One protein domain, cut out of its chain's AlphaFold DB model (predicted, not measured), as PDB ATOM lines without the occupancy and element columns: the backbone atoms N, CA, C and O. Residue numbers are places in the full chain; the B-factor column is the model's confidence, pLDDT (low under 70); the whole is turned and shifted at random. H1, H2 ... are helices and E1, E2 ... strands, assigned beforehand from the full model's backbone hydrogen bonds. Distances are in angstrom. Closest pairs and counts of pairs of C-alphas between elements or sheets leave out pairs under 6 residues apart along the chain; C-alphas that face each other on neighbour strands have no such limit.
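AT A GLANCE: This is residues 61 to 133, 147 to 221 and 228 to 262 of the 270 residues of an uncharacterized protein of Propionibacterium cyclohexanicum (UniProt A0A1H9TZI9). Little of this domain is regular structure: one twisted sheet, E1 E3 E8 E4 E5 E6, mixed, is partly faced by the small sheet E2 E9, a sandwich, with H1 over edge strand E6 and long loops. The 183 printed residues, 73 in named elements, mostly strand, run E1 E2 E3 E4 E5 H1 E6 E7 E8 E9; compact, radius of gyration 16.3 A, spans 54 by 36 by 31 A.

IN THESE COORDINATES: Find C-alpha 61 at (-30.105, 23.213, -17.472), where E1, residues 61 to 67, begins. Beside E1 in the sheet, strand by strand, find E3, residues 122 to 132, 31.4 A long; E8, 228 to 238, 31.9 A; E4, 159 to 166; E5, 169 to 177; and E6, 207 to 210. Elsewhere find E2, 105 to 108, H1, 199 to 204, E7, 214 to 221, and E9, 254 to 258, ending at (-20.393, 17.010, -18.914).

HOW THE PARTS SIT: E3 and E8 are antiparallel, N 126 and O 234 2.8 A apart; E4 and E5 form a hairpin, N 162 to O 173 2.8 A. E5 and E6 are parallel, N 208 to O 174 2.9 A; with H1 they make a strand-helix-strand unit, a helix between parallel neighbours, its crossover right-handed. H1, every O i to N i+4 pair within hydrogen-bond range, is on the sheet at a height of 8.3 A. E2 and E9 are antiparallel, N 106 to O 257 2.7 A; the closest C-alphas of E2 and E8, Ser 108 and Phe 236, are 7.2 A apart. E7 pairs with no named strand and is near E9.

THE WHOLE: Look across the cuts: C-alphas 133 and 147 are 37.1 A apart, 221 and 228 16.5 A. Links E1 to E2, E2 to E3, E5 to H1 and E8 to E9 are long. Confidence is low in 73 residues, among them 69 to 102.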
ATOM      1  N   PRO A  61     -30.338  22.490 -16.229       86.38
ATOM      2  CA  PRO A  61     -30.105  23.213 -17.472       86.38
ATOM      3  C   PRO A  61     -31.086  24.387 -17.602       86.38
ATOM      4  O   PRO A  61     -32.247  24.297 -17.198       86.38
ATOM      5  N   ILE A  62     -30.615  25.499 -18.167       84.81
ATOM      6  CA  ILE A  62     -31.460  26.620 -18.603       84.81
ATOM      7  C   ILE A  62     -31.746  26.495 -20.100       84.81
ATOM      8  O   ILE A  62     -32.885  26.669 -20.522       84.81
ATOM      9  N   GLY A  63     -30.712  26.200 -20.888       79.25
ATOM     10  CA  GLY A  63     -30.774  26.120 -22.344       79.25
ATOM     11  C   GLY A  63     -29.455  26.548 -22.979       79.25
ATOM     12  O   GLY A  63     -28.447  26.712 -22.284       79.25
ATOM     13  N   TYR A  64     -29.474  26.752 -24.293       82.69
ATOM     14  CA  TYR A  64     -28.324  27.236 -25.044       82.69
ATOM     15  C   TYR A  64     -28.711  28.331 -26.044       82.69
ATOM     16  O   TYR A  64     -29.872  28.461 -26.434       82.69
ATOM     17  N   VAL A  65     -27.727  29.133 -26.445       82.88
ATOM     18  CA  VAL A  65     -27.858  30.203 -27.439       82.88
ATOM     19  C   VAL A  65     -26.700  30.102 -28.419       82.88
ATOM     20  O   VAL A  65     -25.561  29.898 -28.009       82.88
ATOM     21  N   ILE A  66     -26.990  30.282 -29.706       83.38
ATOM     22  CA  ILE A  66     -25.987  30.355 -30.770       83.38
ATOM     23  C   ILE A  66     -25.944  31.793 -31.283       83.38
ATOM     24  O   ILE A  66     -26.989  32.371 -31.589       83.38
ATOM     25  N   ALA A  67     -24.751  32.368 -31.387       84.00
ATOM     26  CA  ALA A  67     -24.523  33.701 -31.927       84.00
ATOM     27  C   ALA A  67     -23.404  33.652 -32.970       84.00
ATOM     28  O   ALA A  67     -22.292  33.240 -32.660       84.00
ATOM     29  N   GLY A  68     -23.682  34.083 -34.199       80.81
ATOM     30  CA  GLY A  68     -22.687  34.115 -35.269       80.81
ATOM     31  C   GLY A  68     -23.275  33.833 -36.653       80.81
ATOM     32  O   GLY A  68     -24.451  33.478 -36.764       80.81
ATOM     33  N   PRO A  69     -22.472  34.022 -37.709       67.88
ATOM     34  CA  PRO A  69     -22.916  33.938 -39.100       67.88
ATOM     35  C   PRO A  69     -23.103  32.502 -39.623       67.88
ATOM     36  O   PRO A  69     -23.729  32.322 -40.665       67.88
ATOM     37  N   GLY A  70     -22.578  31.485 -38.931       59.66
ATOM     38  CA  GLY A  70     -22.252  30.196 -39.544       59.66
ATOM     39  C   GLY A  70     -23.074  28.982 -39.122       59.66
ATOM     40  O   GLY A  70     -22.493  27.916 -38.967       59.66
ATOM     41  N   ILE A  71     -24.391  29.074 -38.919       58.53
ATOM     42  CA  ILE A  71     -25.163  27.881 -38.512       58.53
ATOM     43  C   ILE A  71     -25.483  26.999 -39.729       58.53
ATOM     44  O   ILE A  71     -26.258  27.418 -40.593       58.53
ATOM     45  N   LEU A  72     -24.967  25.763 -39.769       53.44
ATOM     46  CA  LEU A  72     -25.489  24.727 -40.665       53.44
ATOM     47  C   LEU A  72     -26.808  24.140 -40.111       53.44
ATOM     48  O   LEU A  72     -26.909  23.826 -38.923       53.44
ATOM     49  N   PRO A  73     -27.854  24.003 -40.947       49.78
ATOM     50  CA  PRO A  73     -29.106  23.329 -40.595       49.78
ATOM     51  C   PRO A  73     -29.028  21.794 -40.570       49.78
ATOM     52  O   PRO A  73     -29.910  21.181 -39.978       49.78
ATOM     53  N   GLU A  74     -28.033  21.184 -41.223       46.97
ATOM     54  CA  GLU A  74     -28.072  19.760 -41.612       46.97
ATOM     55  C   GLU A  74     -27.539  18.788 -40.546       46.97
ATOM     56  O   GLU A  74     -27.989  17.648 -40.494       46.97
ATOM     57  N   GLU A  75     -26.670  19.235 -39.637       48.38
ATOM     58  CA  GLU A  75     -26.117  18.390 -38.563       48.38
ATOM     59  C   GLU A  75     -26.820  18.572 -37.213       48.38
ATOM     60  O   GLU A  75     -26.549  17.817 -36.282       48.38
ATOM     61  N   ARG A  76     -27.767  19.518 -37.102       49.59
ATOM     62  CA  ARG A  76     -28.470  19.859 -35.844       49.59
ATOM     63  C   ARG A  76     -29.074  18.657 -35.117       49.59
ATOM     64  O   ARG A  76     -29.142  18.657 -33.890       49.59
ATOM     65  N   ASP A  77     -29.515  17.659 -35.875       45.69
ATOM     66  CA  ASP A  77     -30.192  16.477 -35.343       45.69
ATOM     67  C   ASP A  77     -29.213  15.353 -34.938       45.69
ATOM     68  O   ASP A  77     -29.612  14.413 -34.251       45.69
ATOM     69  N   LEU A  78     -27.933  15.450 -35.320       44.66
ATOM     70  CA  LEU A  78     -26.872  14.473 -35.022       44.66
ATOM     71  C   LEU A  78     -25.955  14.927 -33.883       44.66
ATOM     72  O   LEU A  78     -25.485  14.125 -33.094       44.66
ATOM     73  N   THR A  79     -25.757  16.227 -33.732       47.16
ATOM     74  CA  THR A  79     -24.660  16.762 -32.919       47.16
ATOM     75  C   THR A  79     -25.098  17.156 -31.491       47.16
ATOM     76  O   THR A  79     -24.422  17.885 -30.775       47.16
ATOM     77  N   GLY A  80     -26.281  16.701 -31.051       46.72
ATOM     78  CA  GLY A  80     -26.871  17.056 -29.748       46.72
ATOM     79  C   GLY A  80     -27.525  18.450 -29.682       46.72
ATOM     80  O   GLY A  80     -28.021  18.849 -28.625       46.72
ATOM     81  N   TRP A  81     -27.606  19.173 -30.805       43.94
ATOM     82  CA  TRP A  81     -28.195  20.518 -30.927       43.94
ATOM     83  C   TRP A  81     -29.705  20.454 -31.126       43.94
ATOM     84  O   TRP A  81     -30.259  21.036 -32.064       43.94
ATOM     85  N   THR A  82     -30.421  19.748 -30.256       38.34
ATOM     86  CA  THR A  82     -31.881  19.735 -30.355       38.34
ATOM     87  C   THR A  82     -32.437  21.104 -29.974       38.34
ATOM     88  O   THR A  82     -32.642  21.418 -28.799       38.34
ATOM     89  N   ASN A  83     -32.711  21.919 -30.996       34.53
ATOM     90  CA  ASN A  83     -33.469  23.155 -30.882       34.53
ATOM     91  C   ASN A  83     -34.873  22.819 -30.405       34.53
ATOM     92  O   ASN A  83     -35.719  22.396 -31.185       34.53
ATOM     93  N   THR A  84     -35.170  23.151 -29.157       30.16
ATOM     94  CA  THR A  84     -36.491  23.698 -28.863       30.16
ATOM     95  C   THR A  84     -36.329  24.972 -28.036       30.16
ATOM     96  O   THR A  84     -36.076  24.902 -26.838       30.16
ATOM     97  N   PRO A  85     -36.541  26.162 -28.638       34.22
ATOM     98  CA  PRO A  85     -36.651  27.434 -27.911       34.22
ATOM     99  C   PRO A  85     -37.804  27.470 -26.889       34.22
ATOM    100  O   PRO A  85     -38.015  28.479 -26.222       34.22
ATOM    101  N   SER A  86     -38.585  26.395 -26.789       31.44
ATOM    102  CA  SER A  86     -39.782  26.275 -25.961       31.44
ATOM    103  C   SER A  86     -39.788  25.061 -25.029       31.44
ATOM    104  O   SER A  86     -40.755  24.897 -24.287       31.44
ATOM    105  N   ALA A  87     -38.734  24.241 -24.999       31.22
ATOM    106  CA  ALA A  87     -38.619  23.185 -24.003       31.22
ATOM    107  C   ALA A  87     -37.200  23.150 -23.418       31.22
ATOM    108  O   ALA A  87     -36.233  23.055 -24.172       31.22
ATOM    109  N   PRO A  88     -37.049  23.190 -22.082       37.28
ATOM    110  CA  PRO A  88     -35.825  22.759 -21.424       37.28
ATOM    111  C   PRO A  88     -35.704  21.242 -21.633       37.28
ATOM    112  O   PRO A  88     -36.069  20.446 -20.772       37.28
ATOM    113  N   GLY A  89     -35.293  20.834 -22.832       35.59
ATOM    114  CA  GLY A  89     -34.939  19.455 -23.127       35.59
ATOM    115  C   GLY A  89     -33.586  19.147 -22.484       35.59
ATOM    116  O   GLY A  89     -32.687  19.990 -22.565       35.59
ATOM    117  N   PRO A  90     -33.422  17.998 -21.805       39.62
ATOM    118  CA  PRO A  90     -32.118  17.585 -21.303       39.62
ATOM    119  C   PRO A  90     -31.144  17.524 -22.479       39.62
ATOM    120  O   PRO A  90     -31.512  17.048 -23.552       39.62
ATOM    121  N   ALA A  91     -29.927  18.034 -22.277       44.19
ATOM    122  CA  ALA A  91     -28.859  17.929 -23.261       44.19
ATOM    123  C   ALA A  91     -28.771  16.465 -23.721       44.19
ATOM    124  O   ALA A  91     -28.645  15.562 -22.889       44.19
ATOM    125  N   ALA A  92     -28.993  16.227 -25.014       41.94
ATOM    126  CA  ALA A  92     -29.120  14.881 -25.536       41.94
ATOM    127  C   ALA A  92     -27.799  14.135 -25.319       41.94
ATOM    128  O   ALA A  92     -26.740  14.580 -25.757       41.94
ATOM    129  N   THR A  93     -27.866  12.988 -24.649       39.75
ATOM    130  CA  THR A  93     -26.792  11.996 -24.598       39.75
ATOM    131  C   THR A  93     -26.695  11.325 -25.968       39.75
ATOM    132  O   THR A  93     -27.143  10.190 -26.129       39.75
ATOM    133  N   GLN A  94     -26.208  12.027 -26.993       41.25
ATOM    134  CA  GLN A  94     -25.714  11.318 -28.169       41.25
ATOM    135  C   GLN A  94     -24.333  10.764 -27.821       41.25
ATOM    136  O   GLN A  94     -23.407  11.499 -27.476       41.25
ATOM    137  N   GLU A  95     -24.235   9.437 -27.825       42.88
ATOM    138  CA  GLU A  95     -22.966   8.730 -27.756       42.88
ATOM    139  C   GLU A  95     -22.192   9.041 -29.036       42.88
ATOM    140  O   GLU A  95     -22.461   8.461 -30.086       42.88
ATOM    141  N   PHE A  96     -21.196   9.922 -28.959       46.91
ATOM    142  CA  PHE A  96     -20.137   9.888 -29.958       46.91
ATOM    143  C   PHE A  96     -19.528   8.481 -29.904       46.91
ATOM    144  O   PHE A  96     -19.068   8.043 -28.841       46.91
ATOM    145  N   HIS A  97     -19.597   7.752 -31.020       43.97
ATOM    146  CA  HIS A  97     -19.482   6.289 -31.100       43.97
ATOM    147  C   HIS A  97     -18.160   5.684 -30.557       43.97
ATOM    148  O   HIS A  97     -18.056   4.462 -30.458       43.97
ATOM    149  N   SER A  98     -17.170   6.496 -30.161       55.81
ATOM    150  CA  SER A  98     -15.904   6.061 -29.545       55.81
ATOM    151  C   SER A  98     -15.710   6.460 -28.073       55.81
ATOM    152  O   SER A  98     -14.886   5.853 -27.390       55.81
ATOM    153  N   TRP A  99     -16.446   7.444 -27.537       62.34
ATOM    154  CA  TRP A  99     -16.179   7.988 -26.193       62.34
ATOM    155  C   TRP A  99     -16.960   7.341 -25.053       62.34
ATOM    156  O   TRP A  99     -16.652   7.634 -23.889       62.34
ATOM    157  N   GLY A 100     -17.951   6.498 -25.366       63.34
ATOM    158  CA  GLY A 100     -18.772   5.799 -24.370       63.34
ATOM    159  C   GLY A 100     -19.358   6.762 -23.335       63.34
ATOM    160  O   GLY A 100     -19.201   6.557 -22.130       63.34
ATOM    161  N   LEU A 101     -19.929   7.878 -23.801       67.25
ATOM    162  CA  LEU A 101     -20.419   8.957 -22.946       67.25
ATOM    163  C   LEU A 101     -21.670   8.507 -22.175       67.25
ATOM    164  O   LEU A 101     -22.793   8.705 -22.615       67.25
ATOM    165  N   ALA A 102     -21.472   7.928 -20.992       64.12
ATOM    166  CA  ALA A 102     -22.565   7.457 -20.139       64.12
ATOM    167  C   ALA A 102     -23.238   8.566 -19.302       64.12
ATOM    168  O   ALA A 102     -24.189   8.295 -18.571       64.12
ATOM    169  N   GLN A 103     -22.730   9.802 -19.359       71.12
ATOM    170  CA  GLN A 103     -23.169  10.903 -18.500       71.12
ATOM    171  C   GLN A 103     -23.765  12.066 -19.310       71.12
ATOM    172  O   GLN A 103     -23.291  12.331 -20.417       71.12
ATOM    173  N   PRO A 104     -24.771  12.786 -18.770       79.56
ATOM    174  CA  PRO A 104     -25.317  13.979 -19.408       79.56
ATOM    175  C   PRO A 104     -24.224  15.013 -19.680       79.56
ATOM    176  O   PRO A 104     -23.332  15.218 -18.854       79.56
ATOM    177  N   GLY A 105     -24.314  15.696 -20.815       81.19
ATOM    178  CA  GLY A 105     -23.344  16.704 -21.222       81.19
ATOM    179  C   GLY A 105     -23.762  17.414 -22.495       81.19
ATOM    180  O   GLY A 105     -24.825  17.139 -23.042       81.19
ATOM    181  N   PHE A 106     -22.926  18.337 -22.942       82.94
ATOM    182  CA  PHE A 106     -23.094  19.071 -24.179       82.94
ATOM    183  C   PHE A 106     -21.930  18.764 -25.115       82.94
ATOM    184  O   PHE A 106     -20.767  18.913 -24.733       82.94
ATOM    185  N   LEU A 107     -22.264  18.340 -26.330       82.81
ATOM    186  CA  LEU A 107     -21.328  18.142 -27.425       82.81
ATOM    187  C   LEU A 107     -21.399  19.363 -28.345       82.81
ATOM    188  O   LEU A 107     -22.473  19.716 -28.820       82.81
ATOM    189  N   SER A 108     -20.263  20.014 -28.568       81.50
ATOM    190  CA  SER A 108     -20.087  21.022 -29.609       81.50
ATOM    191  C   SER A 108     -19.435  20.341 -30.809       81.50
ATOM    192  O   SER A 108     -18.233  20.464 -31.035       81.50
ATOM    193  N   GLU A 109     -20.244  19.567 -31.525       71.50
ATOM    194  CA  GLU A 109     -19.883  18.939 -32.797       71.50
ATOM    195  C   GLU A 109     -20.539  19.760 -33.905       71.50
ATOM    196  O   GLU A 109     -21.715  20.119 -33.802       71.50
ATOM    197  N   GLY A 110     -19.777  20.140 -34.920       65.25
ATOM    198  CA  GLY A 110     -20.336  20.851 -36.058       65.25
ATOM    199  C   GLY A 110     -19.376  21.829 -36.707       65.25
ATOM    200  O   GLY A 110     -18.675  22.620 -36.062       65.25
ATOM    201  N   ASP A 111     -19.430  21.825 -38.028       71.69
ATOM    202  CA  ASP A 111     -18.744  22.809 -38.839       71.69
ATOM    203  C   ASP A 111     -19.583  24.071 -38.989       71.69
ATOM    204  O   ASP A 111     -20.806  24.039 -39.170       71.69
ATOM    205  N   THR A 112     -18.922  25.225 -38.962       70.75
ATOM    206  CA  THR A 112     -19.612  26.458 -39.331       70.75
ATOM    207  C   THR A 112     -19.869  26.469 -40.843       70.75
ATOM    208  O   THR A 112     -19.059  26.017 -41.648       70.75
ATOM    209  N   SER A 113     -21.019  26.997 -41.268       67.94
ATOM    210  CA  SER A 113     -21.361  27.109 -42.698       67.94
ATOM    211  C   SER A 113     -20.535  28.168 -43.432       67.94
ATOM    212  O   SER A 113     -20.493  28.191 -44.664       67.94
ATOM    213  N   THR A 114     -19.901  29.068 -42.681       68.19
ATOM    214  CA  THR A 114     -19.074  30.155 -43.195       68.19
ATOM    215  C   THR A 114     -17.740  29.637 -43.683       68.19
ATOM    216  O   THR A 114     -17.016  28.992 -42.933       68.19
ATOM    217  N   GLN A 115     -17.412  29.968 -44.927       70.06
ATOM    218  CA  GLN A 115     -16.209  29.497 -45.618       70.06
ATOM    219  C   GLN A 115     -15.091  30.544 -45.668       70.06
ATOM    220  O   GLN A 115     -14.025  30.301 -46.238       70.06
ATOM    221  N   ASN A 116     -15.352  31.739 -45.135       72.75
ATOM    222  CA  ASN A 116     -14.434  32.859 -45.178       72.75
ATOM    223  C   ASN A 116     -13.748  33.023 -43.820       72.75
ATOM    224  O   ASN A 116     -14.398  33.272 -42.812       72.75
ATOM    225  N   LEU A 117     -12.419  32.935 -43.818       70.56
ATOM    226  CA  LEU A 117     -11.583  33.095 -42.627       70.56
ATOM    227  C   LEU A 117     -11.725  34.457 -41.941       70.56
ATOM    228  O   LEU A 117     -11.407  34.579 -40.766       70.56
ATOM    229  N   SER A 118     -12.187  35.484 -42.659       75.88
ATOM    230  CA  SER A 118     -12.459  36.787 -42.048       75.88
ATOM    231  C   SER A 118     -13.807  36.858 -41.329       75.88
ATOM    232  O   SER A 118     -14.120  37.897 -40.744       75.88
ATOM    233  N   ASP A 119     -14.648  35.828 -41.439       79.50
ATOM    234  CA  ASP A 119     -15.937  35.811 -40.757       79.50
ATOM    235  C   ASP A 119     -15.718  35.664 -39.242       79.50
ATOM    236  O   ASP A 119     -14.794  34.980 -38.801       79.50
ATOM    237  N   PRO A 120     -16.542  36.310 -38.404       83.38
ATOM    238  CA  PRO A 120     -16.426  36.142 -36.965       83.38
ATOM    239  C   PRO A 120     -16.782  34.709 -36.553       83.38
ATOM    240  O   PRO A 120     -17.703  34.103 -37.107       83.38
ATOM    241  N   ASN A 121     -16.110  34.209 -35.512       85.44
ATOM    242  CA  ASN A 121     -16.414  32.911 -34.914       85.44
ATOM    243  C   ASN A 121     -17.894  32.801 -34.526       85.44
ATOM    244  O   ASN A 121     -18.503  33.742 -34.007       85.44
ATOM    245  N   THR A 122     -18.447  31.603 -34.690       84.88
ATOM    246  CA  THR A 122     -19.741  31.257 -34.107       84.88
ATOM    247  C   THR A 122     -19.534  30.900 -32.640       84.88
ATOM    248  O   THR A 122     -18.677  30.095 -32.296       84.88
ATOM    249  N   THR A 123     -20.297  31.529 -31.752       87.50
ATOM    250  CA  THR A 123     -20.254  31.272 -30.312       87.50
ATOM    251  C   THR A 123     -21.487  30.510 -29.881       87.50
ATOM    252  O   THR A 123     -22.608  30.853 -30.264       87.50
ATOM    253  N   VAL A 124     -21.279  29.495 -29.051       85.94
ATOM    254  CA  VAL A 124     -22.340  28.635 -28.542       85.94
ATOM    255  C   VAL A 124     -22.271  28.635 -27.035       85.94
ATOM    256  O   VAL A 124     -21.287  28.220 -26.434       85.94
ATOM    257  N   THR A 125     -23.332  29.143 -26.428       88.56
ATOM    258  CA  THR A 125     -23.401  29.403 -24.998       88.56
ATOM    259  C   THR A 125     -24.421  28.475 -24.375       88.56
ATOM    260  O   THR A 125     -25.614  28.647 -24.598       88.56
ATOM    261  N   VAL A 126     -23.972  27.529 -23.558       88.25
ATOM    262  CA  VAL A 126     -24.814  26.602 -22.792       88.25
ATOM    263  C   VAL A 126     -24.841  27.058 -21.348       88.25
ATOM    264  O   VAL A 126     -23.804  27.395 -20.778       88.25
ATOM    265  N   THR A 127     -26.025  27.096 -20.744       90.31
ATOM    266  CA  THR A 127     -26.192  27.642 -19.398       90.31
ATOM    267  C   THR A 127     -26.890  26.657 -18.471       90.31
ATOM    268  O   THR A 127     -27.948  26.117 -18.794       90.31
ATOM    269  N   TYR A 128     -26.324  26.498 -17.279       92.88
ATOM    270  CA  TYR A 128     -26.869  25.749 -16.153       92.88
ATOM    271  C   TYR A 128     -27.022  26.670 -14.947       92.88
ATOM    272  O   TYR A 128     -26.385  27.721 -14.857       92.88
ATOM    273  N   ARG A 129     -27.857  26.269 -13.990       96.12
ATOM    274  CA  ARG A 129     -27.998  26.976 -12.718       96.12
ATOM    275  C   ARG A 129     -28.204  26.044 -11.544       96.12
ATOM    276  O   ARG A 129     -28.758  24.958 -11.698       96.12
ATOM    277  N   PHE A 130     -27.856  26.540 -10.367       97.44
ATOM    278  CA  PHE A 130     -28.275  25.983  -9.087       97.44
ATOM    279  C   PHE A 130     -28.447  27.105  -8.058       97.44
ATOM    280  O   PHE A 130     -27.998  28.234  -8.269       97.44
ATOM    281  N   THR A 131     -29.110  26.806  -6.942       97.31
ATOM    282  CA  THR A 131     -29.284  27.759  -5.839       97.31
ATOM    283  C   THR A 131     -28.205  27.534  -4.787       97.31
ATOM    284  O   THR A 131     -28.148  26.471  -4.168       97.31
ATOM    285  N   ALA A 132     -27.370  28.544  -4.565       97.00
ATOM    286  CA  ALA A 132     -26.398  28.580  -3.489       97.00
ATOM    287  C   ALA A 132     -27.019  29.085  -2.178       97.00
ATOM    288  O   ALA A 132     -27.880  29.969  -2.158       97.00
ATOM    289  N   GLN A 133     -26.547  28.525  -1.072       95.50
ATOM    290  CA  GLN A 133     -26.875  28.903   0.293       95.50
ATOM    291  C   GLN A 133     -25.805  29.875   0.792       95.50
ATOM    292  O   GLN A 133     -24.618  29.645   0.567       95.50
ATOM    293  N   ALA A 147     -11.603  15.859 -29.215       81.19
ATOM    294  CA  ALA A 147     -11.173  15.012 -30.329       81.19
ATOM    295  C   ALA A 147     -10.846  15.875 -31.545       81.19
ATOM    296  O   ALA A 147     -11.395  16.959 -31.713       81.19
ATOM    297  N   PHE A 148      -9.956  15.366 -32.391       74.81
ATOM    298  CA  PHE A 148      -9.737  15.941 -33.709       74.81
ATOM    299  C   PHE A 148     -10.844  15.506 -34.670       74.81
ATOM    300  O   PHE A 148     -11.177  14.317 -34.729       74.81
ATOM    301  N   GLY A 149     -11.351  16.451 -35.461       60.69
ATOM    302  CA  GLY A 149     -12.228  16.162 -36.592       60.69
ATOM    303  C   GLY A 149     -11.452  15.420 -37.686       60.69
ATOM    304  O   GLY A 149     -10.741  16.024 -38.485       60.69
ATOM    305  N   GLY A 150     -11.526  14.088 -37.705       56.62
ATOM    306  CA  GLY A 150     -10.986  13.251 -38.782       56.62
ATOM    307  C   GLY A 150      -9.464  12.998 -38.789       56.62
ATOM    308  O   GLY A 150      -8.684  13.450 -37.960       56.62
ATOM    309  N   SER A 151      -9.025  12.171 -39.747       49.34
ATOM    310  CA  SER A 151      -7.661  11.596 -39.811       49.34
ATOM    311  C   SER A 151      -6.544  12.536 -40.311       49.34
ATOM    312  O   SER A 151      -5.400  12.096 -40.468       49.34
ATOM    313  N   GLY A 152      -6.852  13.808 -40.573       53.38
ATOM    314  CA  GLY A 152      -5.934  14.778 -41.173       53.38
ATOM    315  C   GLY A 152      -5.442  15.832 -40.185       53.38
ATOM    316  O   GLY A 152      -6.111  16.169 -39.220       53.38
ATOM    317  N   ASP A 153      -4.269  16.403 -40.446       55.06
ATOM    318  CA  ASP A 153      -3.672  17.462 -39.626       55.06
ATOM    319  C   ASP A 153      -4.356  18.844 -39.804       55.06
ATOM    320  O   ASP A 153      -3.683  19.871 -39.693       55.06
ATOM    321  N   GLN A 154      -5.645  18.894 -40.162       60.84
ATOM    322  CA  GLN A 154      -6.306  20.076 -40.752       60.84
ATOM    323  C   GLN A 154      -7.610  20.507 -40.067       60.84
ATOM    324  O   GLN A 154      -8.429  21.185 -40.687       60.84
ATOM    325  N   SER A 155      -7.792  20.160 -38.798       68.12
ATOM    326  CA  SER A 155      -8.967  20.579 -38.038       68.12
ATOM    327  C   SER A 155      -8.798  21.987 -37.466       68.12
ATOM    328  O   SER A 155      -7.707  22.370 -37.028       68.12
ATOM    329  N   ALA A 156      -9.868  22.782 -37.500       76.06
ATOM    330  CA  ALA A 156      -9.860  24.117 -36.910       76.06
ATOM    331  C   ALA A 156     -10.203  24.028 -35.417       76.06
ATOM    332  O   ALA A 156     -11.166  23.368 -35.021       76.06
ATOM    333  N   ARG A 157      -9.407  24.691 -34.569       81.88
ATOM    334  CA  ARG A 157      -9.513  24.497 -33.119       81.88
ATOM    335  C   ARG A 157     -10.731  25.193 -32.547       81.88
ATOM    336  O   ARG A 157     -10.800  26.426 -32.521       81.88
ATOM    337  N   GLN A 158     -11.636  24.405 -31.978       86.12
ATOM    338  CA  GLN A 158     -12.648  24.928 -31.075       86.12
ATOM    339  C   GLN A 158     -12.020  25.305 -29.727       86.12
ATOM    340  O   GLN A 158     -11.059  24.697 -29.237       86.12
ATOM    341  N   THR A 159     -12.590  26.320 -29.087       91.94
ATOM    342  CA  THR A 159     -12.238  26.691 -27.711       91.94
ATOM    343  C   THR A 159     -13.466  26.637 -26.820       91.94
ATOM    344  O   THR A 159     -14.574  26.892 -27.277       91.94
ATOM    345  N   LEU A 160     -13.268  26.325 -25.542       94.00
ATOM    346  CA  LEU A 160     -14.300  26.294 -24.513       94.00
ATOM    347  C   LEU A 160     -13.868  27.166 -23.336       94.00
ATOM    348  O   LEU A 160     -12.777  27.003 -22.790       94.00
ATOM    349  N   ILE A 161     -14.753  28.056 -22.902       96.31
ATOM    350  CA  ILE A 161     -14.616  28.799 -21.652       96.31
ATOM    351  C   ILE A 161     -15.742  28.372 -20.713       96.31
ATOM    352  O   ILE A 161     -16.918  28.511 -21.037       96.31
ATOM    353  N   ILE A 162     -15.373  27.873 -19.537       96.75
ATOM    354  CA  ILE A 162     -16.297  27.542 -18.454       96.75
ATOM    355  C   ILE A 162     -16.245  28.672 -17.436       96.75
ATOM    356  O   ILE A 162     -15.173  28.972 -16.911       96.75
ATOM    357  N   THR A 163     -17.391  29.277 -17.132       97.38
ATOM    358  CA  THR A 163     -17.506  30.276 -16.063       97.38
ATOM    359  C   THR A 163     -18.583  29.905 -15.057       97.38
ATOM    360  O   THR A 163     -19.567  29.262 -15.417       97.38
ATOM    361  N   ALA A 164     -18.413  30.320 -13.804       96.94
ATOM    362  CA  ALA A 164     -19.456  30.263 -12.785       96.94
ATOM    363  C   ALA A 164     -19.568  31.622 -12.094       96.94
ATOM    364  O   ALA A 164     -18.584  32.116 -11.545       96.94
ATOM    365  N   ASN A 165     -20.766  32.208 -12.129       97.00
ATOM    366  CA  ASN A 165     -21.031  33.561 -11.649       97.00
ATOM    367  C   ASN A 165     -22.259  33.603 -10.736       97.00
ATOM    368  O   ASN A 165     -23.251  32.912 -10.982       97.00
ATOM    369  N   GLY A 166     -22.230  34.486  -9.738       94.75
ATOM    370  CA  GLY A 166     -23.349  34.724  -8.820       94.75
ATOM    371  C   GLY A 166     -23.109  34.143  -7.431       94.75
ATOM    372  O   GLY A 166     -22.245  33.297  -7.239       94.75
ATOM    373  N   ALA A 167     -23.833  34.651  -6.433       92.12
ATOM    374  CA  ALA A 167     -23.680  34.270  -5.023       92.12
ATOM    375  C   ALA A 167     -22.239  34.363  -4.459       92.12
ATOM    376  O   ALA A 167     -21.952  33.768  -3.430       92.12
ATOM    377  N   GLY A 168     -21.331  35.109  -5.098       89.50
ATOM    378  CA  GLY A 168     -19.909  35.174  -4.730       89.50
ATOM    379  C   GLY A 168     -18.992  34.222  -5.508       89.50
ATOM    380  O   GLY A 168     -17.786  34.260  -5.289       89.50
ATOM    381  N   ALA A 169     -19.528  33.406  -6.421       91.56
ATOM    382  CA  ALA A 169     -18.733  32.690  -7.413       91.56
ATOM    383  C   ALA A 169     -18.176  33.662  -8.469       91.56
ATOM    384  O   ALA A 169     -18.920  34.499  -8.991       91.56
ATOM    385  N   ASP A 170     -16.890  33.502  -8.772       95.19
ATOM    386  CA  ASP A 170     -16.165  34.145  -9.874       95.19
ATOM    387  C   ASP A 170     -15.082  33.169 -10.358       95.19
ATOM    388  O   ASP A 170     -13.906  33.251  -9.998       95.19
ATOM    389  N   LEU A 171     -15.521  32.127 -11.065       94.62
ATOM    390  CA  LEU A 171     -14.639  31.093 -11.607       94.62
ATOM    391  C   LEU A 171     -14.600  31.214 -13.125       94.62
ATOM    392  O   LEU A 171     -15.647  31.341 -13.756       94.62
ATOM    393  N   ALA A 172     -13.411  31.087 -13.712       95.50
ATOM    394  CA  ALA A 172     -13.226  31.021 -15.158       95.50
ATOM    395  C   ALA A 172     -12.104  30.038 -15.506       95.50
ATOM    396  O   ALA A 172     -11.003  30.145 -14.974       95.50
ATOM    397  N   HIS A 173     -12.381  29.067 -16.375       94.69
ATOM    398  CA  HIS A 173     -11.412  28.090 -16.876       94.69
ATOM    399  C   HIS A 173     -11.529  27.976 -18.393       94.69
ATOM    400  O   HIS A 173     -12.613  28.141 -18.952       94.69
ATOM    401  N   LYS A 174     -10.410  27.701 -19.063       95.12
ATOM    402  CA  LYS A 174     -10.332  27.673 -20.523       95.12
ATOM    403  C   LYS A 174      -9.758  26.344 -21.008       95.12
ATOM    404  O   LYS A 174      -8.735  25.889 -20.493       95.12
ATOM    405  N   TYR A 175     -10.388  25.763 -22.019       92.56
ATOM    406  CA  TYR A 175     -10.030  24.486 -22.634       92.56
ATOM    407  C   TYR A 175     -10.015  24.612 -24.153       92.56
ATOM    408  O   TYR A 175     -10.728  25.432 -24.730       92.56
ATOM    409  N   THR A 176      -9.180  23.815 -24.803       89.00
ATOM    410  CA  THR A 176      -9.125  23.680 -26.263       89.00
ATOM    411  C   THR A 176      -8.392  22.388 -26.607       89.00
ATOM    412  O   THR A 176      -7.683  21.836 -25.758       89.00
ATOM    413  N   VAL A 177      -8.556  21.886 -27.825       84.06
ATOM    414  CA  VAL A 177      -7.774  20.746 -28.306       84.06
ATOM    415  C   VAL A 177      -6.373  21.243 -28.689       84.06
ATOM    416  O   VAL A 177      -6.199  22.293 -29.307       84.06
ATOM    417  N   GLY A 178      -5.339  20.546 -28.220       79.06
ATOM    418  CA  GLY A 178      -3.949  20.843 -28.560       79.06
ATOM    419  C   GLY A 178      -3.666  20.480 -30.010       79.06
ATOM    420  O   GLY A 178      -4.266  19.559 -30.541       79.06
ATOM    421  N   GLY A 179      -2.734  21.167 -30.662       69.69
ATOM    422  CA  GLY A 179      -2.391  20.849 -32.043       69.69
ATOM    423  C   GLY A 179      -1.767  19.474 -32.192       69.69
ATOM    424  O   GLY A 179      -0.985  19.024 -31.353       69.69
ATOM    425  N   ARG A 180      -2.018  18.834 -33.331       65.62
ATOM    426  CA  ARG A 180      -1.230  17.672 -33.739       65.62
ATOM    427  C   ARG A 180       0.192  18.125 -34.089       65.62
ATOM    428  O   ARG A 180       0.380  19.053 -34.876       65.62
ATOM    429  N   ALA A 181       1.205  17.496 -33.491       53.38
ATOM    430  CA  ALA A 181       2.603  17.808 -33.784       53.38
ATOM    431  C   ALA A 181       2.891  17.581 -35.280       53.38
ATOM    432  O   ALA A 181       2.732  16.468 -35.772       53.38
ATOM    433  N   GLY A 182       3.303  18.633 -35.994       51.69
ATOM    434  CA  GLY A 182       3.515  18.595 -37.448       51.69
ATOM    435  C   GLY A 182       2.336  19.095 -38.292       51.69
ATOM    436  O   GLY A 182       2.483  19.200 -39.508       51.69
ATOM    437  N   SER A 183       1.209  19.470 -37.672       55.16
ATOM    438  CA  SER A 183       0.132  20.174 -38.369       55.16
ATOM    439  C   SER A 183       0.616  21.530 -38.874       55.16
ATOM    440  O   SER A 183       1.123  22.361 -38.118       55.16
ATOM    441  N   TRP A 184       0.423  21.755 -40.174       49.00
ATOM    442  CA  TRP A 184       0.778  22.989 -40.876       49.00
ATOM    443  C   TRP A 184       0.037  24.224 -40.341       49.00
ATOM    444  O   TRP A 184       0.453  25.349 -40.604       49.00
ATOM    445  N   TRP A 185      -1.026  24.023 -39.561       52.16
ATOM    446  CA  TRP A 185      -1.952  25.068 -39.131       52.16
ATOM    447  C   TRP A 185      -1.731  25.582 -37.713       52.16
ATOM    448  O   TRP A 185      -2.347  26.565 -37.321       52.16
ATOM    449  N   ALA A 186      -0.784  25.010 -36.967       44.97
ATOM    450  CA  ALA A 186      -0.353  25.568 -35.681       44.97
ATOM    451  C   ALA A 186       0.437  26.896 -35.811       44.97
ATOM    452  O   ALA A 186       0.929  27.409 -34.806       44.97
ATOM    453  N   ASN A 187       0.590  27.424 -37.033       40.75
ATOM    454  CA  ASN A 187       1.368  28.619 -37.371       40.75
ATOM    455  C   ASN A 187       0.581  29.583 -38.285       40.75
ATOM    456  O   ASN A 187       1.130  30.111 -39.256       40.75
ATOM    457  N   GLY A 188      -0.707  29.808 -38.010       43.06
ATOM    458  CA  GLY A 188      -1.435  30.897 -38.663       43.06
ATOM    459  C   GLY A 188      -0.836  32.253 -38.291       43.06
ATOM    460  O   GLY A 188      -0.466  32.501 -37.146       43.06
ATOM    461  N   SER A 189      -0.696  33.133 -39.278       40.09
ATOM    462  CA  SER A 189      -0.117  34.470 -39.121       40.09
ATOM    463  C   SER A 189      -1.101  35.518 -38.592       40.09
ATOM    464  O   SER A 189      -0.706  36.678 -38.479       40.09
ATOM    465  N   ASP A 190      -2.359  35.156 -38.312       44.50
ATOM    466  CA  ASP A 190      -3.320  36.073 -37.697       44.50
ATOM    467  C   ASP A 190      -3.258  35.944 -36.165       44.50
ATOM    468  O   ASP A 190      -3.755  34.973 -35.597       44.50
ATOM    469  N   PRO A 191      -2.647  36.912 -35.460       40.28
ATOM    470  CA  PRO A 191      -2.535  36.872 -34.007       40.28
ATOM    471  C   PRO A 191      -3.884  36.994 -33.278       40.28
ATOM    472  O   PRO A 191      -3.913  36.795 -32.062       40.28
ATOM    473  N   ASN A 192      -4.976  37.338 -33.970       43.09
ATOM    474  CA  ASN A 192      -6.311  37.455 -33.377       43.09
ATOM    475  C   ASN A 192      -7.173  36.204 -33.574       43.09
ATOM    476  O   ASN A 192      -8.230  36.093 -32.952       43.09
ATOM    477  N   ASP A 193      -6.726  35.265 -34.403       62.03
ATOM    478  CA  ASP A 193      -7.427  34.017 -34.640       62.03
ATOM    479  C   ASP A 193      -6.886  32.922 -33.710       62.03
ATOM    480  O   ASP A 193      -5.871  32.270 -33.964       62.03
ATOM    481  N   LEU A 194      -7.586  32.706 -32.594       59.44
ATOM    482  CA  LEU A 194      -7.235  31.648 -31.644       59.44
ATOM    483  C   LEU A 194      -7.335  30.243 -32.253       59.44
ATOM    484  O   LEU A 194      -6.741  29.320 -31.699       59.44
ATOM    485  N   SER A 195      -8.042  30.074 -33.375       62.25
ATOM    486  CA  SER A 195      -8.158  28.770 -34.027       62.25
ATOM    487  C   SER A 195      -6.881  28.339 -34.748       62.25
ATOM    488  O   SER A 195      -6.633  27.141 -34.889       62.25
ATOM    489  N   SER A 196      -6.026  29.300 -35.112       65.75
ATOM    490  CA  SER A 196      -4.714  29.076 -35.725       65.75
ATOM    491  C   SER A 196      -3.537  29.428 -34.804       65.75
ATOM    492  O   SER A 196      -2.365  29.319 -35.190       65.75
ATOM    493  N   ALA A 197      -3.834  29.803 -33.555       75.06
ATOM    494  CA  ALA A 197      -2.838  30.086 -32.537       75.06
ATOM    495  C   ALA A 197      -2.042  28.829 -32.154       75.06
ATOM    496  O   ALA A 197      -2.583  27.737 -31.970       75.06
ATOM    497  N   SER A 198      -0.733  29.004 -31.958       80.88
ATOM    498  CA  SER A 198       0.137  27.917 -31.507       80.88
ATOM    499  C   SER A 198      -0.259  27.409 -30.113       80.88
ATOM    500  O   SER A 198      -0.752  28.164 -29.271       80.88
ATOM    501  N   ASP A 199       0.062  26.149 -29.810       85.06
ATOM    502  CA  ASP A 199      -0.108  25.560 -28.472       85.06
ATOM    503  C   ASP A 199       0.536  26.409 -27.369       85.06
ATOM    504  O   ASP A 199      -0.020  26.558 -26.281       85.06
ATOM    505  N   SER A 200       1.711  26.987 -27.645       86.31
ATOM    506  CA  SER A 200       2.387  27.906 -26.727       86.31
ATOM    507  C   SER A 200       1.599  29.192 -26.499       86.31
ATOM    508  O   SER A 200       1.520  29.648 -25.360       86.31
ATOM    509  N   THR A 201       0.992  29.753 -27.546       86.75
ATOM    510  CA  THR A 201       0.156  30.958 -27.450       86.75
ATOM    511  C   THR A 201      -1.090  30.678 -26.614       86.75
ATOM    512  O   THR A 201      -1.398  31.435 -25.696       86.75
ATOM    513  N   LEU A 202      -1.775  29.559 -26.866       87.62
ATOM    514  CA  LEU A 202      -2.972  29.167 -26.117       87.62
ATOM    515  C   LEU A 202      -2.651  28.872 -24.647       87.62
ATOM    516  O   LEU A 202      -3.345  29.366 -23.757       87.62
ATOM    517  N   LYS A 203      -1.550  28.166 -24.363       90.50
ATOM    518  CA  LYS A 203      -1.064  27.973 -22.987       90.50
ATOM    519  C   LYS A 203      -0.762  29.303 -22.296       90.50
ATOM    520  O   LYS A 203      -1.183  29.499 -21.160       90.50
ATOM    521  N   ALA A 204      -0.089  30.232 -22.980       90.06
ATOM    522  CA  ALA A 204       0.180  31.570 -22.447       90.06
ATOM    523  C   ALA A 204      -1.108  32.376 -22.192       90.06
ATOM    524  O   ALA A 204      -1.156  33.177 -21.263       90.06
ATOM    525  N   ALA A 205      -2.173  32.125 -22.962       89.25
ATOM    526  CA  ALA A 205      -3.506  32.698 -22.764       89.25
ATOM    527  C   ALA A 205      -4.351  31.986 -21.676       89.25
ATOM    528  O   ALA A 205      -5.505  32.375 -21.433       89.25
ATOM    529  N   GLY A 206      -3.784  30.969 -21.015       94.81
ATOM    530  CA  GLY A 206      -4.386  30.235 -19.899       94.81
ATOM    531  C   GLY A 206      -5.244  29.033 -20.300       94.81
ATOM    532  O   GLY A 206      -6.040  28.573 -19.486       94.81
ATOM    533  N   TYR A 207      -5.129  28.541 -21.536       94.06
ATOM    534  CA  TYR A 207      -5.860  27.353 -21.976       94.06
ATOM    535  C   TYR A 207      -5.190  26.059 -21.512       94.06
ATOM    536  O   TYR A 207      -3.982  25.865 -21.670       94.06
ATOM    537  N   THR A 208      -6.012  25.133 -21.025       95.25
ATOM    538  CA  THR A 208      -5.648  23.721 -20.898       95.25
ATOM    539  C   THR A 208      -5.797  23.054 -22.262       95.25
ATOM    540  O   THR A 208      -6.878  23.094 -22.851       95.25
ATOM    541  N   LEU A 209      -4.715  22.454 -22.765       91.62
ATOM    542  CA  LEU A 209      -4.718  21.739 -24.042       91.62
ATOM    543  C   LEU A 209      -5.088  20.270 -23.828       91.62
ATOM    544  O   LEU A 209      -4.418  19.571 -23.066       91.62
ATOM    545  N   LEU A 210      -6.118  19.807 -24.525       89.94
ATOM    546  CA  LEU A 210      -6.540  18.409 -24.551       89.94
ATOM    547  C   LEU A 210      -5.806  17.671 -25.677       89.94
ATOM    548  O   LEU A 210      -5.646  18.209 -26.766       89.94
ATOM    549  N   GLY A 211      -5.340  16.448 -25.428       85.25
ATOM    550  CA  GLY A 211      -4.863  15.580 -26.512       85.25
ATOM    551  C   GLY A 211      -6.014  15.093 -27.400       85.25
ATOM    552  O   GLY A 211      -7.177  15.308 -27.062       85.25
ATOM    553  N   ASN A 212      -5.701  14.378 -28.489       82.06
ATOM    554  CA  ASN A 212      -6.730  13.638 -29.228       82.06
ATOM    555  C   ASN A 212      -7.398  12.621 -28.310       82.06
ATOM    556  O   ASN A 212      -6.684  11.859 -27.654       82.06
ATOM    557  N   GLU A 213      -8.727  12.602 -28.281       83.00
ATOM    558  CA  GLU A 213      -9.506  11.787 -27.339       83.00
ATOM    559  C   GLU A 213      -9.086  12.031 -25.875       83.00
ATOM    560  O   GLU A 213      -9.261  11.190 -24.990       83.00
ATOM    561  N   GLY A 214      -8.493  13.199 -25.620       85.94
ATOM    562  CA  GLY A 214      -8.012  13.615 -24.321       85.94
ATOM    563  C   GLY A 214      -9.168  14.033 -23.430       85.94
ATOM    564  O   GLY A 214     -10.215  14.485 -23.894       85.94
ATOM    565  N   SER A 215      -8.954  13.918 -22.123       90.94
ATOM    566  CA  SER A 215      -9.915  14.357 -21.120       90.94
ATOM    567  C   SER A 215      -9.225  15.171 -20.033       90.94
ATOM    568  O   SER A 215      -8.071  14.908 -19.689       90.94
ATOM    569  N   ALA A 216      -9.934  16.164 -19.508       94.38
ATOM    570  CA  ALA A 216      -9.536  16.934 -18.342       94.38
ATOM    571  C   ALA A 216     -10.741  17.153 -17.427       94.38
ATOM    572  O   ALA A 216     -11.880  17.211 -17.885       94.38
ATOM    573  N   GLU A 217     -10.474  17.324 -16.139       95.12
ATOM    574  CA  GLU A 217     -11.489  17.697 -15.161       95.12
ATOM    575  C   GLU A 217     -11.416  19.200 -14.894       95.12
ATOM    576  O   GLU A 217     -10.383  19.729 -14.478       95.12
ATOM    577  N   PHE A 218     -12.534  19.888 -15.103       94.12
ATOM    578  CA  PHE A 218     -12.780  21.181 -14.488       94.12
ATOM    579  C   PHE A 218     -13.091  20.960 -13.014       94.12
ATOM    580  O   PHE A 218     -13.962  20.162 -12.676       94.12
ATOM    581  N   SER A 219     -12.399  21.693 -12.143       95.94
ATOM    582  CA  SER A 219     -12.745  21.789 -10.728       95.94
ATOM    583  C   SER A 219     -12.511  23.210 -10.225       95.94
ATOM    584  O   SER A 219     -11.526  23.851 -10.590       95.94
ATOM    585  N   GLY A 220     -13.422  23.724  -9.404       95.81
ATOM    586  CA  GLY A 220     -13.283  25.045  -8.806       95.81
ATOM    587  C   GLY A 220     -14.128  25.189  -7.548       95.81
ATOM    588  O   GLY A 220     -15.324  24.906  -7.564       95.81
ATOM    589  N   GLY A 221     -13.492  25.635  -6.467       96.81
ATOM    590  CA  GLY A 221     -14.145  25.867  -5.184       96.81
ATOM    591  C   GLY A 221     -14.534  27.333  -4.993       96.81
ATOM    592  O   GLY A 221     -13.772  28.226  -5.365       96.81
ATOM    593  N   GLY A 228     -28.503  32.704  -3.316       94.94
ATOM    594  CA  GLY A 228     -29.009  33.078  -4.632       94.94
ATOM    595  C   GLY A 228     -28.644  32.098  -5.732       94.94
ATOM    596  O   GLY A 228     -28.113  31.022  -5.485       94.94
ATOM    597  N   THR A 229     -28.949  32.476  -6.967       97.25
ATOM    598  CA  THR A 229     -28.645  31.657  -8.139       97.25
ATOM    599  C   THR A 229     -27.176  31.793  -8.519       97.25
ATOM    600  O   THR A 229     -26.675  32.908  -8.673       97.25
ATOM    601  N   VAL A 230     -26.521  30.656  -8.726       97.69
ATOM    602  CA  VAL A 230     -25.244  30.562  -9.430       97.69
ATOM    603  C   VAL A 230     -25.526  30.075 -10.840       97.69
ATOM    604  O   VAL A 230     -26.249  29.094 -11.032       97.69
ATOM    605  N   THR A 231     -24.956  30.767 -11.816       97.50
ATOM    606  CA  THR A 231     -25.060  30.441 -13.234       97.50
ATOM    607  C   THR A 231     -23.725  29.891 -13.708       97.50
ATOM    608  O   THR A 231     -22.711  30.578 -13.600       97.50
ATOM    609  N   VAL A 232     -23.733  28.668 -14.236       97.06
ATOM    610  CA  VAL A 232     -22.573  28.053 -14.888       97.06
ATOM    611  C   VAL A 232     -22.765  28.156 -16.394       97.06
ATOM    612  O   VAL A 232     -23.797  27.731 -16.915       97.06
ATOM    613  N   THR A 233     -21.787  28.723 -17.089       96.12
ATOM    614  CA  THR A 233     -21.847  28.968 -18.530       96.12
ATOM    615  C   THR A 233     -20.685  28.286 -19.232       96.12
ATOM    616  O   THR A 233     -19.530  28.508 -18.874       96.12
ATOM    617  N   TYR A 234     -21.002  27.497 -20.255       94.88
ATOM    618  CA  TYR A 234     -20.052  26.949 -21.215       94.88
ATOM    619  C   TYR A 234     -20.153  27.763 -22.498       94.88
ATOM    620  O   TYR A 234     -21.210  27.784 -23.121       94.88
ATOM    621  N   ALA A 235     -19.087  28.464 -22.864       93.88
ATOM    622  CA  ALA A 235     -19.007  29.241 -24.091       93.88
ATOM    623  C   ALA A 235     -18.007  28.582 -25.040       93.88
ATOM    624  O   ALA A 235     -16.795  28.672 -24.834       93.88
ATOM    625  N   PHE A 236     -18.530  27.910 -26.058       90.88
ATOM    626  CA  PHE A 236     -17.751  27.363 -27.157       90.88
ATOM    627  C   PHE A 236     -17.545  28.440 -28.218       90.88
ATOM    628  O   PHE A 236     -18.479  29.175 -28.540       90.88
ATOM    629  N   SER A 237     -16.342  28.533 -28.773       90.44
ATOM    630  CA  SER A 237     -16.053  29.357 -29.945       90.44
ATOM    631  C   SER A 237     -15.613  28.451 -31.083       90.44
ATOM    632  O   SER A 237     -14.607  27.752 -30.959       90.44
ATOM    633  N   LEU A 238     -16.392  28.476 -32.161       85.19
ATOM    634  CA  LEU A 238     -16.195  27.700 -33.371       85.19
ATOM    635  C   LEU A 238     -15.717  28.649 -34.477       85.19
ATOM    636  O   LEU A 238     -16.442  29.594 -34.820       85.19
ATOM    637  N   PRO A 239     -14.515  28.443 -35.027       81.69
ATOM    638  CA  PRO A 239     -14.020  29.256 -36.130       81.69
ATOM    639  C   PRO A 239     -14.816  29.023 -37.427       81.69
ATOM    640  O   PRO A 239     -15.523  28.013 -37.558       81.69
ATOM    641  N   PRO A 240     -14.722  29.947 -38.401       77.50
ATOM    642  CA  PRO A 240     -15.176  29.701 -39.764       77.50
ATOM    643  C   PRO A 240     -14.538  28.433 -40.341       77.50
ATOM    644  O   PRO A 240     -13.333  28.218 -40.203       77.50
ATOM    645  N   ARG A 241     -15.330  27.612 -41.034       73.31
ATOM    646  CA  ARG A 241     -14.831  26.443 -41.744       73.31
ATOM    647  C   ARG A 241     -13.900  26.907 -42.851       73.31
ATOM    648  O   ARG A 241     -14.264  27.706 -43.710       73.31
ATOM    649  N   MET A 242     -12.692  26.369 -42.883       62.91
ATOM    650  CA  MET A 242     -11.791  26.642 -43.991       62.91
ATOM    651  C   MET A 242     -12.141  25.749 -45.174       62.91
ATOM    652  O   MET A 242     -11.966  24.539 -45.096       62.91
ATOM    653  N   LEU A 243     -12.530  26.320 -46.312       59.44
ATOM    654  CA  LEU A 243     -12.425  25.590 -47.574       59.44
ATOM    655  C   LEU A 243     -10.980  25.641 -48.061       59.44
ATOM    656  O   LEU A 243     -10.595  26.564 -48.779       59.44
ATOM    657  N   GLN A 244     -10.162  24.658 -47.696       53.59
ATOM    658  CA  GLN A 244      -8.856  24.534 -48.332       53.59
ATOM    659  C   GLN A 244      -8.960  23.656 -49.588       53.59
ATOM    660  O   GLN A 244      -9.462  22.536 -49.557       53.59
ATOM    661  N   PHE A 245      -8.470  24.182 -50.713       51.34
ATOM    662  CA  PHE A 245      -8.125  23.423 -51.925       51.34
ATOM    663  C   PHE A 245      -9.220  22.547 -52.566       51.34
ATOM    664  O   PHE A 245      -8.907  21.506 -53.138       51.34
ATOM    665  N   ASN A 246     -10.491  22.968 -52.552       51.41
ATOM    666  CA  ASN A 246     -11.613  22.197 -53.123       51.41
ATOM    667  C   ASN A 246     -11.802  20.794 -52.503       51.41
ATOM    668  O   ASN A 246     -12.536  19.978 -53.061       51.41
ATOM    669  N   THR A 247     -11.177  20.510 -51.358       52.75
ATOM    670  CA  THR A 247     -11.386  19.283 -50.585       52.75
ATOM    671  C   THR A 247     -12.194  19.620 -49.330       52.75
ATOM    672  O   THR A 247     -11.717  20.380 -48.491       52.75
ATOM    673  N   PRO A 248     -13.429  19.113 -49.195       50.38
ATOM    674  CA  PRO A 248     -14.359  19.504 -48.133       50.38
ATOM    675  C   PRO A 248     -14.082  18.819 -46.778       50.38
ATOM    676  O   PRO A 248     -15.020  18.349 -46.154       50.38
ATOM    677  N   SER A 249     -12.826  18.711 -46.329       51.47
ATOM    678  CA  SER A 249     -12.447  17.847 -45.188       51.47
ATOM    679  C   SER A 249     -11.819  18.569 -43.993       51.47
ATOM    680  O   SER A 249     -11.045  17.959 -43.258       51.47
ATOM    681  N   ASN A 250     -12.072  19.865 -43.830       55.16
ATOM    682  CA  ASN A 250     -11.566  20.604 -42.676       55.16
ATOM    683  C   ASN A 250     -12.691  20.688 -41.658       55.16
ATOM    684  O   ASN A 250     -13.460  21.653 -41.670       55.16
ATOM    685  N   ASP A 251     -12.795  19.640 -40.856       67.44
ATOM    686  CA  ASP A 251     -13.792  19.551 -39.803       67.44
ATOM    687  C   ASP A 251     -13.254  20.288 -38.565       67.44
ATOM    688  O   ASP A 251     -12.051  20.272 -38.279       67.44
ATOM    689  N   ASN A 252     -14.108  21.005 -37.849       65.06
ATOM    690  CA  ASN A 252     -13.764  21.619 -36.577       65.06
ATOM    691  C   ASN A 252     -13.411  20.529 -35.552       65.06
ATOM    692  O   ASN A 252     -13.983  19.445 -35.559       65.06
ATOM    693  N   ASP A 253     -12.486  20.828 -34.639       72.31
ATOM    694  CA  ASP A 253     -12.200  19.941 -33.506       72.31
ATOM    695  C   ASP A 253     -13.418  19.805 -32.602       72.31
ATOM    696  O   ASP A 253     -13.977  20.815 -32.190       72.31
ATOM    697  N   ASP A 254     -13.778  18.594 -32.198       81.56
ATOM    698  CA  ASP A 254     -14.944  18.377 -31.353       81.56
ATOM    699  C   ASP A 254     -14.603  18.561 -29.877       81.56
ATOM    700  O   ASP A 254     -13.631  18.004 -29.349       81.56
ATOM    701  N   LEU A 255     -15.449  19.315 -29.175       86.88
ATOM    702  CA  LEU A 255     -15.386  19.452 -27.725       86.88
ATOM    703  C   LEU A 255     -16.672  18.952 -27.088       86.88
ATOM    704  O   LEU A 255     -17.774  19.335 -27.470       86.88
ATOM    705  N   TRP A 256     -16.521  18.163 -26.033       89.00
ATOM    706  CA  TRP A 256     -17.624  17.749 -25.180       89.00
ATOM    707  C   TRP A 256     -17.365  18.156 -23.737       89.00
ATOM    708  O   TRP A 256     -16.233  18.110 -23.254       89.00
ATOM    709  N   VAL A 257     -18.423  18.529 -23.026       90.75
ATOM    710  CA  VAL A 257     -18.376  18.839 -21.596       90.75
ATOM    711  C   VAL A 257     -19.551  18.187 -20.881       90.75
ATOM    712  O   VAL A 257     -20.683  18.249 -21.356       90.75
ATOM    713  N   SER A 258     -19.314  17.563 -19.731       89.50
ATOM    714  CA  SER A 258     -20.393  17.010 -18.914       89.50
ATOM    715  C   SER A 258     -21.305  18.119 -18.388       89.50
ATOM    716  O   SER A 258     -20.906  19.277 -18.272       89.50
ATOM    717  N   GLN A 259     -22.524  17.769 -17.988       88.62
ATOM    718  CA  GLN A 259     -23.313  18.636 -17.120       88.62
ATOM    719  C   GLN A 259     -22.477  18.957 -15.864       88.62
ATOM    720  O   GLN A 259     -21.824  18.046 -15.336       88.62
ATOM    721  N   PRO A 260     -22.474  20.209 -15.366       94.81
ATOM    722  CA  PRO A 260     -21.696  20.521 -14.185       94.81
ATOM    723  C   PRO A 260     -22.314  19.844 -12.966       94.81
ATOM    724  O   PRO A 260     -23.539  19.771 -12.827       94.81
ATOM    725  N   SER A 261     -21.456  19.403 -12.055       95.75
ATOM    726  CA  SER A 261     -21.847  19.018 -10.708       95.75
ATOM    727  C   SER A 261     -21.507  20.145  -9.734       95.75
ATOM    728  O   SER A 261     -20.561  20.905  -9.947       95.75
ATOM    729  N   ALA A 262     -22.315  20.277  -8.687       97.50
ATOM    730  CA  ALA A 262     -22.088  21.211  -7.599       97.50
ATOM    731  C   ALA A 262     -22.268  20.457  -6.284       97.50
ATOM    732  O   ALA A 262     -23.325  19.870  -6.052       97.50
TER     733      ALA A 262